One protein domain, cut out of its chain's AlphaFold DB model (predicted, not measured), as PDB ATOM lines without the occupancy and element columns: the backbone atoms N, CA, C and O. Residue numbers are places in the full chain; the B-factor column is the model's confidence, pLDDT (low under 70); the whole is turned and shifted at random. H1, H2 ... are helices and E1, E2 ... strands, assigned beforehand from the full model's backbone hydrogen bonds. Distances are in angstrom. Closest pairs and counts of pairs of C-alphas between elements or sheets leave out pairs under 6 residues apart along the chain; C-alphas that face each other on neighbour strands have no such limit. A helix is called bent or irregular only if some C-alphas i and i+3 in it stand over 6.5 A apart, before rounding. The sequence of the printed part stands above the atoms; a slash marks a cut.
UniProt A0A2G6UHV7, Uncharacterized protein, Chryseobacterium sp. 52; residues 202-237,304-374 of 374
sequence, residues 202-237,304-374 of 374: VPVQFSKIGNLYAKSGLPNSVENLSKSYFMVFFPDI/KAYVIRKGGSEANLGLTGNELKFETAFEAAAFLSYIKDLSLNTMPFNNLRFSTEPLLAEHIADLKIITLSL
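This is residues 202 to 237 and 304 to 374 of the 374 residues of an uncharacterized protein of Chryseobacterium sp. 52 (UniProt A0A2G6UHV7). Helix H1 runs between two antiparallel two-stranded ribbons, E3 with E6 and E1 with E2; the small pair E4 and E5 lies across the middle from H1, and the short helix H2 packs on H1 near its last residues. The printed part has 107 residues, in the order E1 E2 E3 E4 H1 E5 H2 E6, of mixed class. It is compact, with a radius of gyration of the C-alphas of 13.8 A, and spans 46 by 32 by 21 A.

E3 is residues 304 to 310, 19.2 A long, and E6 is 367 to 373, 19.1 A. E1, residues 204 to 210, begins at C-alpha 204 (18.684, 40.428, 19.232) and measures 19.4 A; E2, 226 to 232, measures 19.9 A. H1, residues 329 to 344, is 22.5 A long and ends at C-alpha 344 (44.004, 47.965, 38.560). E4 is 317 to 319, E5 352 to 354 and H2 361 to 366. H2 is only just irregular: C-alphas 362 and 365 are 6.6 A apart.

E3 and E6 are antiparallel at 149 degrees, with N 307 and O 370 3.0 A apart. The closest C-alphas of E3 and H1, Tyr 306 and Ala 329, are 5.9 A apart; those of E3 and E4, Ile 308 and Leu 317, 5.4 A. Antiparallel E4 and E5 have N 318 and O 353 at 2.7 A. The hairpin E1 and E2, antiparallel at 155 degrees, has N 208 and O 228 at 2.8 A. H1, with residues 339 to 343 alone, touches H2, closest C-alphas Ser 343 and Ala 361 at 6.5 A; they run opposite ways at a steep tilt of 36 degrees, only just steep. In H1 every O i to N i+4 pair is within hydrogen-bond range; in H2 0 of 2 are, with 2 of 3 O i to N i+3 pairs.

The C-alphas farthest apart, Ser 216 and Ile 237, are 47.2 A apart. Residues 238 to 303 are not printed, and C-alphas 237 and 304 are 14.8 A apart across the cut. The link E1 to E2, residues 211 to 225, is long. Mean pLDDT of the printed part is 95.4; no printed residue is under 70.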
ATOM      1  N   VAL A 202      15.520  37.075  13.665       94.69
ATOM      2  CA  VAL A 202      15.815  36.517  14.987       94.69
ATOM      3  C   VAL A 202      16.051  37.679  15.963       94.69
ATOM      4  O   VAL A 202      16.926  38.510  15.701       94.69
ATOM      5  N   PRO A 203      15.300  37.760  17.079       95.62
ATOM      6  CA  PRO A 203      15.437  38.859  18.021       95.62
ATOM      7  C   PRO A 203      16.856  38.952  18.567       95.62
ATOM      8  O   PRO A 203      17.481  37.948  18.919       95.62
ATOM      9  N   VAL A 204      17.357  40.176  18.677       95.94
ATOM     10  CA  VAL A 204      18.684  40.428  19.232       95.94
ATOM     11  C   VAL A 204      18.540  40.801  20.694       95.94
ATOM     12  O   VAL A 204      17.887  41.785  21.034       95.94
ATOM     13  N   GLN A 205      19.198  40.038  21.561       96.94
ATOM     14  CA  GLN A 205      19.296  40.357  22.976       96.94
ATOM     15  C   GLN A 205      20.458  41.321  23.234       96.94
ATOM     16  O   GLN A 205      21.609  41.030  22.906       96.94
ATOM     17  N   PHE A 206      20.151  42.440  23.884       97.81
ATOM     18  CA  PHE A 206      21.120  43.407  24.380       97.81
ATOM     19  C   PHE A 206      21.229  43.326  25.900       97.81
ATOM     20  O   PHE A 206      20.235  43.161  26.607       97.81
ATOM     21  N   SER A 207      22.451  43.454  26.400       97.88
ATOM     22  CA  SER A 207      22.791  43.465  27.817       97.88
ATOM     23  C   SER A 207      22.808  44.896  28.348       97.88
ATOM     24  O   SER A 207      23.466  45.770  27.784       97.88
ATOM     25  N   LYS A 208      22.135  45.125  29.473       97.81
ATOM     26  CA  LYS A 208      22.249  46.341  30.279       97.81
ATOM     27  C   LYS A 208      22.909  45.966  31.600       97.81
ATOM     28  O   LYS A 208      22.396  45.145  32.361       97.81
ATOM     29  N   ILE A 209      24.075  46.553  31.850       97.69
ATOM     30  CA  ILE A 209      24.858  46.294  33.056       97.69
ATOM     31  C   ILE A 209      24.914  47.582  33.868       97.69
ATOM     32  O   ILE A 209      25.540  48.560  33.468       97.69
ATOM     33  N   GLY A 210      24.222  47.576  35.000       97.31
ATOM     34  CA  GLY A 210      24.195  48.668  35.960       97.31
ATOM     35  C   GLY A 210      25.059  48.386  37.183       97.31
ATOM     36  O   GLY A 210      25.592  47.291  37.364       97.31
ATOM     37  N   ASN A 211      25.143  49.387  38.063       97.31
ATOM     38  CA  ASN A 211      25.889  49.302  39.321       97.31
ATOM     39  C   ASN A 211      27.369  48.917  39.113       97.31
ATOM     40  O   ASN A 211      27.908  48.103  39.856       97.31
ATOM     41  N   LEU A 212      28.023  49.484  38.090       98.19
ATOM     42  CA  LEU A 212      29.440  49.212  37.798       98.19
ATOM     43  C   LEU A 212      30.362  49.662  38.944       98.19
ATOM     44  O   LEU A 212      31.343  48.994  39.250       98.19
ATOM     45  N   TYR A 213      30.013  50.762  39.615       98.25
ATOM     46  CA  TYR A 213      30.802  51.351  40.697       98.25
ATOM     47  C   TYR A 213      29.946  51.562  41.943       98.25
ATOM     48  O   TYR A 213      28.760  51.892  41.857       98.25
ATOM     49  N   ALA A 214      30.561  51.395  43.108       97.31
ATOM     50  CA  ALA A 214      29.984  51.775  44.385       97.31
ATOM     51  C   ALA A 214      29.907  53.305  44.521       97.31
ATOM     52  O   ALA A 214      30.578  54.055  43.810       97.31
ATOM     53  N   LYS A 215      29.156  53.790  45.518       96.88
ATOM     54  CA  LYS A 215      29.101  55.228  45.854       96.88
ATOM     55  C   LYS A 215      30.470  55.823  46.213       96.88
ATOM     56  O   LYS A 215      30.643  57.030  46.118       96.88
ATOM     57  N   SER A 216      31.426  54.987  46.624       96.31
ATOM     58  CA  SER A 216      32.813  55.373  46.903       96.31
ATOM     59  C   SER A 216      33.666  55.582  45.645       96.31
ATOM     60  O   SER A 216      34.810  56.005  45.768       96.31
ATOM     61  N   GLY A 217      33.150  55.264  44.452       96.75
ATOM     62  CA  GLY A 217      33.894  55.310  43.191       96.75
ATOM     63  C   GLY A 217      34.726  54.058  42.896       96.75
ATOM     64  O   GLY A 217      35.276  53.948  41.806       96.75
ATOM     65  N   LEU A 218      34.796  53.093  43.819       97.56
ATOM     66  CA  LEU A 218      35.455  51.807  43.573       97.56
ATOM     67  C   LEU A 218      34.571  50.892  42.709       97.56
ATOM     68  O   LEU A 218      33.345  50.913  42.876       97.56
ATOM     69  N   PRO A 219      35.155  50.074  41.814       98.06
ATOM     70  CA  PRO A 219      34.386  49.119  41.026       98.06
ATOM     71  C   PRO A 219      33.728  48.079  41.943       98.06
ATOM     72  O   PRO A 219      34.324  47.617  42.918       98.06
ATOM     73  N   ASN A 220      32.480  47.715  41.647       97.88
ATOM     74  CA  ASN A 220      31.805  46.611  42.334       97.88
ATOM     75  C   ASN A 220      32.340  45.262  41.836       97.88
ATOM     76  O   ASN A 220      32.874  45.172  40.739       97.88
ATOM     77  N   SER A 221      32.161  44.181  42.601       95.94
ATOM     78  CA  SER A 221      32.460  42.839  42.086       95.94
ATOM     79  C   SER A 221      31.492  42.451  40.958       95.94
ATOM     80  O   SER A 221      30.329  42.860  40.945       95.94
ATOM     81  N   VAL A 222      31.941  41.589  40.038       95.38
ATOM     82  CA  VAL A 222      31.139  41.118  38.885       95.38
ATOM     83  C   VAL A 222      29.820  40.438  39.305       95.38
ATOM     84  O   VAL A 222      28.840  40.414  38.552       95.38
ATOM     85  N   GLU A 223      29.779  39.882  40.513       94.69
ATOM     86  CA  GLU A 223      28.598  39.243  41.104       94.69
ATOM     87  C   GLU A 223      27.549  40.259  41.571       94.69
ATOM     88  O   GLU A 223      26.357  39.985  41.470       94.69
ATOM     89  N   ASN A 224      27.982  41.456  41.976       96.00
ATOM     90  CA  ASN A 224      27.130  42.536  42.484       96.00
ATOM     91  C   ASN A 224      26.609  43.481  41.387       96.00
ATOM     92  O   ASN A 224      25.943  44.483  41.675       96.00
ATOM     93  N   LEU A 225      26.922  43.190  40.123       96.69
ATOM     94  CA  LEU A 225      26.423  43.952  38.986       96.69
ATOM     95  C   LEU A 225      24.922  43.733  38.808       96.69
ATOM     96  O   LEU A 225      24.436  42.600  38.830       96.69
ATOM     97  N   SER A 226      24.196  44.819  38.550       97.00
ATOM     98  CA  SER A 226      22.799  44.730  38.136       97.00
ATOM     99  C   SER A 226      22.760  44.330  36.665       97.00
ATOM    100  O   SER A 226      23.286  45.046  35.816       97.00
ATOM    101  N   LYS A 227      22.184  43.165  36.366       96.00
ATOM    102  CA  LYS A 227      22.139  42.596  35.016       96.00
ATOM    103  C   LYS A 227      20.694  42.583  34.557       96.00
ATOM    104  O   LYS A 227      19.862  41.909  35.159       96.00
ATOM    105  N   SER A 228      20.403  43.296  33.485       96.81
ATOM    106  CA  SER A 228      19.142  43.170  32.771       96.81
ATOM    107  C   SER A 228      19.413  43.022  31.283       96.81
ATOM    108  O   SER A 228      20.526  43.226  30.795       96.81
ATOM    109  N   TYR A 229      18.398  42.591  30.556       96.81
ATOM    110  CA  TYR A 229      18.464  42.468  29.116       96.81
ATOM    111  C   TYR A 229      17.147  42.919  28.514       96.81
ATOM    112  O   TYR A 229      16.101  42.892  29.163       96.81
ATOM    113  N   PHE A 230      17.211  43.327  27.259       96.81
ATOM    114  CA  PHE A 230      16.036  43.596  26.453       96.81
ATOM    115  C   PHE A 230      16.256  43.019  25.059       96.81
ATOM    116  O   PHE A 230      17.394  42.818  24.627       96.81
ATOM    117  N   MET A 231      15.158  42.696  24.387       97.31
ATOM    118  CA  MET A 231      15.182  42.137  23.043       97.31
ATOM    119  C   MET A 231      14.737  43.198  22.047       97.31
ATOM    120  O   MET A 231      13.739  43.881  22.272       97.31
ATOM    121  N   VAL A 232      15.470  43.305  20.946       95.69
ATOM    122  CA  VAL A 232      15.104  44.137  19.803       95.69
ATOM    123  C   VAL A 232      14.582  43.227  18.703       95.69
ATOM    124  O   VAL A 232      15.292  42.343  18.218       95.69
ATOM    125  N   PHE A 233      13.327  43.461  18.330       92.50
ATOM    126  CA  PHE A 233      12.669  42.843  17.187       92.50
ATOM    127  C   PHE A 233      12.777  43.797  16.003       92.50
ATOM    128  O   PHE A 233      12.528  44.994  16.141       92.50
ATOM    129  N   PHE A 234      13.156  43.274  14.845       92.19
ATOM    130  CA  PHE A 234      13.294  44.047  13.617       92.19
ATOM    131  C   PHE A 234      12.946  43.158  12.412       92.19
ATOM    132  O   PHE A 234      13.031  41.932  12.524       92.19
ATOM    133  N   PRO A 235      12.506  43.732  11.282       91.62
ATOM    134  CA  PRO A 235      12.176  42.960  10.086       91.62
ATOM    135  C   PRO A 235      13.429  42.350   9.433       91.62
ATOM    136  O   PRO A 235      14.472  43.005   9.344       91.62
ATOM    137  N   ASP A 236      13.319  41.114   8.940       92.88
ATOM    138  CA  ASP A 236      14.372  40.381   8.219       92.88
ATOM    139  C   ASP A 236      14.428  40.784   6.744       92.88
ATOM    140  O   ASP A 236      14.113  40.017   5.832       92.88
ATOM    141  N   ILE A 237      14.836  42.026   6.493       91.12
ATOM    142  CA  ILE A 237      15.019  42.496   5.124       91.12
ATOM    143  C   ILE A 237      16.292  41.875   4.539       91.12
ATOM    144  O   ILE A 237      17.413  42.240   4.910       91.12
ATOM    145  N   LYS A 304      22.616  47.853  15.347       96.12
ATOM    146  CA  LYS A 304      24.052  47.816  15.598       96.12
ATOM    147  C   LYS A 304      24.268  47.330  17.019       96.12
ATOM    148  O   LYS A 304      23.630  47.827  17.942       96.12
ATOM    149  N   ALA A 305      25.184  46.389  17.189       96.81
ATOM    150  CA  ALA A 305      25.639  45.975  18.503       96.81
ATOM    151  C   ALA A 305      27.095  46.338  18.712       96.81
ATOM    152  O   ALA A 305      27.922  46.246  17.808       96.81
ATOM    153  N   TYR A 306      27.411  46.723  19.935       98.06
ATOM    154  CA  TYR A 306      28.769  46.973  20.370       98.06
ATOM    155  C   TYR A 306      29.185  45.812  21.259       98.06
ATOM    156  O   TYR A 306      28.508  45.498  22.234       98.06
ATOM    157  N   VAL A 307      30.281  45.154  20.907       97.81
ATOM    158  CA  VAL A 307      30.836  44.023  21.661       97.81
ATOM    159  C   VAL A 307      32.272  44.329  22.045       97.81
ATOM    160  O   VAL A 307      32.942  45.127  21.387       97.81
ATOM    161  N   ILE A 308      32.764  43.686  23.097       97.88
ATOM    162  CA  ILE A 308      34.168  43.784  23.502       97.88
ATOM    163  C   ILE A 308      34.880  42.515  23.033       97.88
ATOM    164  O   ILE A 308      34.444  41.413  23.356       97.88
ATOM    165  N   ARG A 309      35.970  42.663  22.278       97.19
ATOM    166  CA  ARG A 309      36.811  41.555  21.792       97.19
ATOM    167  C   ARG A 309      38.249  41.716  22.256       97.19
ATOM    168  O   ARG A 309      38.723  42.839  22.430       97.19
ATOM    169  N   LYS A 310      38.957  40.594  22.372       95.12
ATOM    170  CA  LYS A 310      40.423  40.572  22.433       95.12
ATOM    171  C   LYS A 310      40.989  40.846  21.033       95.12
ATOM    172  O   LYS A 310      40.507  40.280  20.054       95.12
ATOM    173  N   GLY A 311      41.998  41.710  20.927       91.00
ATOM    174  CA  GLY A 311      42.673  42.006  19.662       91.00
ATOM    175  C   GLY A 311      43.131  40.735  18.935       91.00
ATOM    176  O   GLY A 311      43.743  39.859  19.537       91.00
ATOM    177  N   GLY A 312      42.801  40.624  17.645       87.88
ATOM    178  CA  GLY A 312      43.132  39.451  16.827       87.88
ATOM    179  C   GLY A 312      42.234  38.224  17.038       87.88
ATOM    180  O   GLY A 312      42.442  37.224  16.361       87.88
ATOM    181  N   SER A 313      41.236  38.287  17.927       91.62
ATOM    182  CA  SER A 313      40.253  37.220  18.144       91.62
ATOM    183  C   SER A 313      38.867  37.616  17.633       91.62
ATOM    184  O   SER A 313      38.468  38.781  17.699       91.62
ATOM    185  N   GLU A 314      38.104  36.632  17.157       92.69
ATOM    186  CA  GLU A 314      36.682  36.790  16.829       92.69
ATOM    187  C   GLU A 314      35.766  36.558  18.040       92.69
ATOM    188  O   GLU A 314      34.578  36.884  17.987       92.69
ATOM    189  N   ALA A 315      36.313  36.030  19.141       93.62
ATOM    190  CA  ALA A 315      35.549  35.721  20.338       93.62
ATOM    191  C   ALA A 315      35.102  36.999  21.059       93.62
ATOM    192  O   ALA A 315      35.903  37.874  21.402       93.62
ATOM    193  N   ASN A 316      33.801  37.070  21.327       95.25
ATOM    194  CA  ASN A 316      33.182  38.157  22.070       95.25
ATOM    195  C   ASN A 316      33.274  37.895  23.574       95.25
ATOM    196  O   ASN A 316      33.162  36.754  24.032       95.25
ATOM    197  N   LEU A 317      33.475  38.965  24.339       96.31
ATOM    198  CA  LEU A 317      33.426  38.910  25.789       96.31
ATOM    199  C   LEU A 317      31.998  38.585  26.229       96.31
ATOM    200  O   LEU A 317      31.031  39.226  25.815       96.31
ATOM    201  N   GLY A 318      31.885  37.593  27.093       95.25
ATOM    202  CA  GLY A 318      30.653  37.158  27.707       95.25
ATOM    203  C   GLY A 318      30.733  37.183  29.224       95.25
ATOM    204  O   GLY A 318      31.808  37.191  29.827       95.25
ATOM    205  N   LEU A 319      29.560  37.159  29.842       92.62
ATOM    206  CA  LEU A 319      29.382  36.988  31.272       92.62
ATOM    207  C   LEU A 319      28.676  35.657  31.503       92.62
ATOM    208  O   LEU A 319      27.598  35.422  30.957       92.62
ATOM    209  N   THR A 320      29.291  34.773  32.294       86.62
ATOM    210  CA  THR A 320      28.738  33.435  32.596       86.62
ATOM    211  C   THR A 320      28.352  32.631  31.340       86.62
ATOM    212  O   THR A 320      27.354  31.922  31.338       86.62
ATOM    213  N   GLY A 321      29.125  32.772  30.258       82.12
ATOM    214  CA  GLY A 321      28.894  32.084  28.979       82.12
ATOM    215  C   GLY A 321      27.935  32.789  28.011       82.12
ATOM    216  O   GLY A 321      27.880  32.404  26.848       82.12
ATOM    217  N   ASN A 322      27.241  33.848  28.440       91.50
ATOM    218  CA  ASN A 322      26.379  34.641  27.565       91.50
ATOM    219  C   ASN A 322      27.146  35.824  26.986       91.50
ATOM    220  O   ASN A 322      27.748  36.602  27.727       91.50
ATOM    221  N   GLU A 323      27.098  35.978  25.668       95.31
ATOM    222  CA  GLU A 323      27.725  37.091  24.964       95.31
ATOM    223  C   GLU A 323      27.160  38.446  25.421       95.31
ATOM    224  O   GLU A 323      25.944  38.645  25.466       95.31
ATOM    225  N   LEU A 324      28.047  39.400  25.715       97.06
ATOM    226  CA  LEU A 324      27.651  40.765  26.040       97.06
ATOM    227  C   LEU A 324      27.562  41.611  24.769       97.06
ATOM    228  O   LEU A 324      28.575  41.971  24.168       97.06
ATOM    229  N   LYS A 325      26.330  41.965  24.401       97.94
ATOM    230  CA  LYS A 325      26.015  42.915  23.326       97.94
ATOM    231  C   LYS A 325      25.458  44.193  23.930       97.94
ATOM    232  O   LYS A 325      24.458  44.140  24.638       97.94
ATOM    233  N   PHE A 326      26.070  45.330  23.640       98.06
ATOM    234  CA  PHE A 326      25.619  46.644  24.098       98.06
ATOM    235  C   PHE A 326      24.925  47.392  22.963       98.06
ATOM    236  O   PHE A 326      25.323  47.282  21.803       98.06
ATOM    237  N   GLU A 327      23.887  48.152  23.301       97.12
ATOM    238  CA  GLU A 327      23.123  48.947  22.331       97.12
ATOM    239  C   GLU A 327      23.913  50.177  21.884       97.12
ATOM    240  O   GLU A 327      23.851  50.587  20.727       97.12
ATOM    241  N   THR A 328      24.694  50.758  22.798       97.44
ATOM    242  CA  THR A 328      25.457  51.978  22.538       97.44
ATOM    243  C   THR A 328      26.950  51.778  22.775       97.44
ATOM    244  O   THR A 328      27.378  51.020  23.651       97.44
ATOM    245  N   ALA A 329      27.766  52.527  22.030       97.69
ATOM    246  CA  ALA A 329      29.212  52.561  22.234       97.69
ATOM    247  C   ALA A 329      29.588  53.053  23.644       97.69
ATOM    248  O   ALA A 329      30.601  52.622  24.191       97.69
ATOM    249  N   PHE A 330      28.773  53.932  24.237       98.00
ATOM    250  CA  PHE A 330      28.995  54.464  25.581       98.00
ATOM    251  C   PHE A 330      28.855  53.381  26.654       98.00
ATOM    252  O   PHE A 330      29.703  53.288  27.534       98.00
ATOM    253  N   GLU A 331      27.837  52.523  26.557       97.81
ATOM    254  CA  GLU A 331      27.657  51.397  27.482       97.81
ATOM    255  C   GLU A 331      28.811  50.398  27.387       97.81
ATOM    256  O   GLU A 331      29.373  50.004  28.410       97.81
ATOM    257  N   ALA A 332      29.223  50.054  26.161       98.19
ATOM    258  CA  ALA A 332      30.384  49.197  25.939       98.19
ATOM    259  C   ALA A 332      31.674  49.822  26.502       98.19
ATOM    260  O   ALA A 332      32.483  49.124  27.113       98.19
ATOM    261  N   ALA A 333      31.862  51.135  26.338       98.38
ATOM    262  CA  ALA A 333      33.018  51.857  26.865       98.38
ATOM    263  C   ALA A 333      33.015  51.939  28.392       98.38
ATOM    264  O   ALA A 333      34.048  51.692  29.007       98.38
ATOM    265  N   ALA A 334      31.867  52.220  29.009       98.19
ATOM    266  CA  ALA A 334      31.724  52.235  30.460       98.19
ATOM    267  C   ALA A 334      32.050  50.861  31.061       98.19
ATOM    268  O   ALA A 334      32.785  50.774  32.045       98.19
ATOM    269  N   PHE A 335      31.565  49.787  30.430       98.31
ATOM    270  CA  PHE A 335      31.868  48.429  30.862       98.31
ATOM    271  C   PHE A 335      33.343  48.059  30.648       98.31
ATOM    272  O   PHE A 335      33.956  47.446  31.518       98.31
ATOM    273  N   LEU A 336      33.952  48.482  29.536       98.06
ATOM    274  CA  LEU A 336      35.382  48.287  29.295       98.06
ATOM    275  C   LEU A 336      36.250  49.020  30.331       98.06
ATOM    276  O   LEU A 336      37.222  48.446  30.820       98.06
ATOM    277  N   SER A 337      35.907  50.260  30.686       98.12
ATOM    278  CA  SER A 337      36.595  51.004  31.751       98.12
ATOM    279  C   SER A 337      36.461  50.299  33.097       98.12
ATOM    280  O   SER A 337      37.457  50.108  33.782       98.12
ATOM    281  N   TYR A 338      35.266  49.798  33.415       98.31
ATOM    282  CA  TYR A 338      35.031  49.005  34.622       98.31
ATOM    283  C   TYR A 338      35.934  47.762  34.696       98.31
ATOM    284  O   TYR A 338      36.522  47.490  35.740       98.31
ATOM    285  N   ILE A 339      36.122  47.038  33.587       97.88
ATOM    286  CA  ILE A 339      37.039  45.885  33.534       97.88
ATOM    287  C   ILE A 339      38.486  46.311  33.815       97.88
ATOM    288  O   ILE A 339      39.202  45.626  34.547       97.88
ATOM    289  N   LYS A 340      38.924  47.441  33.246       97.44
ATOM    290  CA  LYS A 340      40.267  47.983  33.499       97.44
ATOM    291  C   LYS A 340      40.446  48.332  34.975       97.44
ATOM    292  O   LYS A 340      41.457  47.956  35.565       97.44
ATOM    293  N   ASP A 341      39.446  48.961  35.580       97.69
ATOM    294  CA  ASP A 341      39.485  49.355  36.987       97.69
ATOM    295  C   ASP A 341      39.469  48.148  37.929       97.69
ATOM    296  O   ASP A 341      40.194  48.151  38.924       97.69
ATOM    297  N   LEU A 342      38.728  47.080  37.610       97.12
ATOM    298  CA  LEU A 342      38.814  45.819  38.354       97.12
ATOM    299  C   LEU A 342      40.251  45.290  38.393       97.12
ATOM    300  O   LEU A 342      40.745  44.923  39.458       97.12
ATOM    301  N   SER A 343      40.938  45.285  37.248       96.94
ATOM    302  CA  SER A 343      42.321  44.809  37.166       96.94
ATOM    303  C   SER A 343      43.305  45.697  37.910       96.94
ATOM    304  O   SER A 343      44.197  45.171  38.572       96.94
ATOM    305  N   LEU A 344      43.155  47.022  37.827       96.94
ATOM    306  CA  LEU A 344      44.004  47.965  38.560       96.94
ATOM    307  C   LEU A 344      43.852  47.807  40.077       96.94
ATOM    308  O   LEU A 344      44.830  47.928  40.809       96.94
ATOM    309  N   ASN A 345      42.644  47.485  40.541       96.56
ATOM    310  CA  ASN A 345      42.347  47.244  41.951       96.56
ATOM    311  C   ASN A 345      42.533  45.776  42.369       96.56
ATOM    312  O   ASN A 345      42.126  45.398  43.467       96.56
ATOM    313  N   THR A 346      43.137  44.928  41.524       96.31
ATOM    314  CA  THR A 346      43.380  43.495  41.796       96.31
ATOM    315  C   THR A 346      42.120  42.704  42.180       96.31
ATOM    316  O   THR A 346      42.177  41.726  42.924       96.31
ATOM    317  N   MET A 347      40.958  43.126  41.679       95.56
ATOM    318  CA  MET A 347      39.679  42.468  41.938       95.56
ATOM    319  C   MET A 347      39.453  41.282  40.986       95.56
ATOM    320  O   MET A 347      39.860  41.338  39.824       95.56
ATOM    321  N   PRO A 348      38.770  40.210  41.430       93.44
ATOM    322  CA  PRO A 348      38.528  39.035  40.600       93.44
ATOM    323  C   PRO A 348      37.499  39.306  39.491       93.44
ATOM    324  O   PRO A 348      36.429  39.869  39.732       93.44
ATOM    325  N   PHE A 349      37.784  38.818  38.281       93.19
ATOM    326  CA  PHE A 349      36.886  38.888  37.117       93.19
ATOM    327  C   PHE A 349      36.712  37.538  36.399       93.19
ATOM    328  O   PHE A 349      36.368  37.487  35.221       93.19
ATOM    329  N   ASN A 350      36.851  36.431  37.133       88.50
ATOM    330  CA  ASN A 350      36.786  35.047  36.624       88.50
ATOM    331  C   ASN A 350      35.451  34.680  35.934       88.50
ATOM    332  O   ASN A 350      35.366  33.692  35.202       88.50
ATOM    333  N   ASN A 351      34.399  35.466  36.177       90.75
ATOM    334  CA  ASN A 351      33.080  35.300  35.564       90.75
ATOM    335  C   ASN A 351      32.994  35.888  34.143       90.75
ATOM    336  O   ASN A 351      32.028  35.607  33.427       90.75
ATOM    337  N   LEU A 352      33.986  36.688  33.737       94.62
ATOM    338  CA  LEU A 352      34.134  37.207  32.381       94.62
ATOM    339  C   LEU A 352      34.927  36.214  31.536       94.62
ATOM    340  O   LEU A 352      35.979  35.734  31.957       94.62
ATOM    341  N   ARG A 353      34.408  35.886  30.352       95.69
ATOM    342  CA  ARG A 353      34.975  34.847  29.484       95.69
ATOM    343  C   ARG A 353      34.929  35.236  28.014       95.69
ATOM    344  O   ARG A 353      33.995  35.905  27.593       95.69
ATOM    345  N   PHE A 354      35.892  34.774  27.228       92.62
ATOM    346  CA  PHE A 354      35.826  34.752  25.768       92.62
ATOM    347  C   PHE A 354      35.405  33.362  25.319       92.62
ATOM    348  O   PHE A 354      36.207  32.431  25.372       92.62
ATOM    349  N   SER A 355      34.152  33.207  24.883       88.06
ATOM    350  CA  SER A 355      33.571  31.880  24.644       88.06
ATOM    351  C   SER A 355      33.689  31.001  25.906       88.06
ATOM    352  O   SER A 355      32.954  31.213  26.873       88.06
ATOM    353  N   THR A 356      34.649  30.076  25.955       88.44
ATOM    354  CA  THR A 356      34.913  29.193  27.100       88.44
ATOM    355  C   THR A 356      36.089  29.644  27.976       88.44
ATOM    356  O   THR A 356      36.143  29.264  29.152       88.44
ATOM    357  N   GLU A 357      36.995  30.472  27.450       92.94
ATOM    358  CA  GLU A 357      38.244  30.872  28.108       92.94
ATOM    359  C   GLU A 357      38.018  32.011  29.114       92.94
ATOM    360  O   GLU A 357      37.354  32.991  28.777       92.94
ATOM    361  N   PRO A 358      38.560  31.940  30.343       94.69
ATOM    362  CA  PRO A 358      38.469  33.045  31.292       94.69
ATOM    363  C   PRO A 358      39.222  34.284  30.794       94.69
ATOM    364  O   PRO A 358      40.273  34.194  30.159       94.69
ATOM    365  N   LEU A 359      38.693  35.466  31.110       95.62
ATOM    366  CA  LEU A 359      39.428  36.713  30.948       95.62
ATOM    367  C   LEU A 359      40.610  36.718  31.930       95.62
ATOM    368  O   LEU A 359      40.412  36.552  33.131       95.62
ATOM    369  N   LEU A 360      41.821  36.929  31.415       95.38
ATOM    370  CA  LEU A 360      43.057  37.039  32.190       95.38
ATOM    371  C   LEU A 360      43.539  38.495  32.201       95.38
ATOM    372  O   LEU A 360      43.144  39.285  31.339       95.38
ATOM    373  N   ALA A 361      44.382  38.860  33.168       95.12
ATOM    374  CA  ALA A 361      44.854  40.237  33.327       95.12
ATOM    375  C   ALA A 361      45.640  40.725  32.099       95.12
ATOM    376  O   ALA A 361      45.450  41.854  31.647       95.12
ATOM    377  N   GLU A 362      46.448  39.854  31.488       94.75
ATOM    378  CA  GLU A 362      47.198  40.157  30.268       94.75
ATOM    379  C   GLU A 362      46.300  40.468  29.060       94.75
ATOM    380  O   GLU A 362      46.719  41.177  28.150       94.75
ATOM    381  N   HIS A 363      45.044  40.004  29.048       95.88
ATOM    382  CA  HIS A 363      44.116  40.269  27.947       95.88
ATOM    383  C   HIS A 363      43.586  41.708  27.946       95.88
ATOM    384  O   HIS A 363      43.084  42.169  26.923       95.88
ATOM    385  N   ILE A 364      43.662  42.413  29.079       96.06
ATOM    386  CA  ILE A 364      42.957  43.685  29.289       96.06
ATOM    387  C   ILE A 364      43.510  44.806  28.407       96.06
ATOM    388  O   ILE A 364      42.742  45.634  27.911       96.06
ATOM    389  N   ALA A 365      44.822  44.808  28.164       96.12
ATOM    390  CA  ALA A 365      45.470  45.773  27.277       96.12
ATOM    391  C   ALA A 365      44.999  45.641  25.815       96.12
ATOM    392  O   ALA A 365      44.944  46.637  25.094       96.12
ATOM    393  N   ASP A 366      44.588  44.437  25.409       96.44
ATOM    394  CA  ASP A 366      44.195  44.112  24.036       96.44
ATOM    395  C   ASP A 366      42.688  44.234  23.778       96.44
ATOM    396  O   ASP A 366      42.231  43.984  22.658       96.44
ATOM    397  N   LEU A 367      41.896  44.605  24.786       97.12
ATOM    398  CA  LEU A 367      40.447  44.722  24.649       97.12
ATOM    399  C   LEU A 367      40.052  45.920  23.790       97.12
ATOM    400  O   LEU A 367      40.464  47.057  24.034       97.12
ATOM    401  N   LYS A 368      39.186  45.671  22.808       97.31
ATOM    402  CA  LYS A 368      38.660  46.691  21.898       97.31
ATOM    403  C   LYS A 368      37.155  46.546  21.741       97.31
ATOM    404  O   LYS A 368      36.622  45.439  21.738       97.31
ATOM    405  N   ILE A 369      36.483  47.682  21.579       97.69
ATOM    406  CA  ILE A 369      35.062  47.723  21.235       97.69
ATOM    407  C   ILE A 369      34.947  47.584  19.724       97.69
ATOM    408  O   ILE A 369      35.562  48.348  18.980       97.69
ATOM    409  N   ILE A 370      34.150  46.623  19.278       97.25
ATOM    410  CA  ILE A 370      33.861  46.374  17.870       97.25
ATOM    411  C   ILE A 370      32.376  46.626  17.632       97.25
ATOM    412  O   ILE A 370      31.534  46.243  18.442       97.25
ATOM    413  N   THR A 371      32.060  47.284  16.517       96.94
ATOM    414  CA  THR A 371      30.676  47.432  16.054       96.94
ATOM    415  C   THR A 371      30.329  46.240  15.171       96.94
ATOM    416  O   THR A 371      30.981  46.015  14.154       96.94
ATOM    417  N   LEU A 372      29.306  45.489  15.556       93.50
ATOM    418  CA  LEU A 372      28.696  44.437  14.761       93.50
ATOM    419  C   LEU A 372      27.432  44.985  14.102       93.50
ATOM    420  O   LEU A 372      26.561  45.539  14.775       93.50
ATOM    421  N   SER A 373      27.337  44.817  12.787       89.44
ATOM    422  CA  SER A 373      26.061  44.906  12.083       89.44
ATOM    423  C   SER A 373      25.427  43.525  12.166       89.44
ATOM    424  O   SER A 373      25.999  42.582  11.619       89.44
ATOM    425  N   LEU A 374      24.330  43.400  12.912       86.88
ATOM    426  CA  LEU A 374      23.701  42.108  13.186       86.88
ATOM    427  C   LEU A 374      22.865  41.567  12.023       86.88
ATOM    428  O   LEU A 374      22.529  42.336  11.089       86.88
TER     429      LEU A 374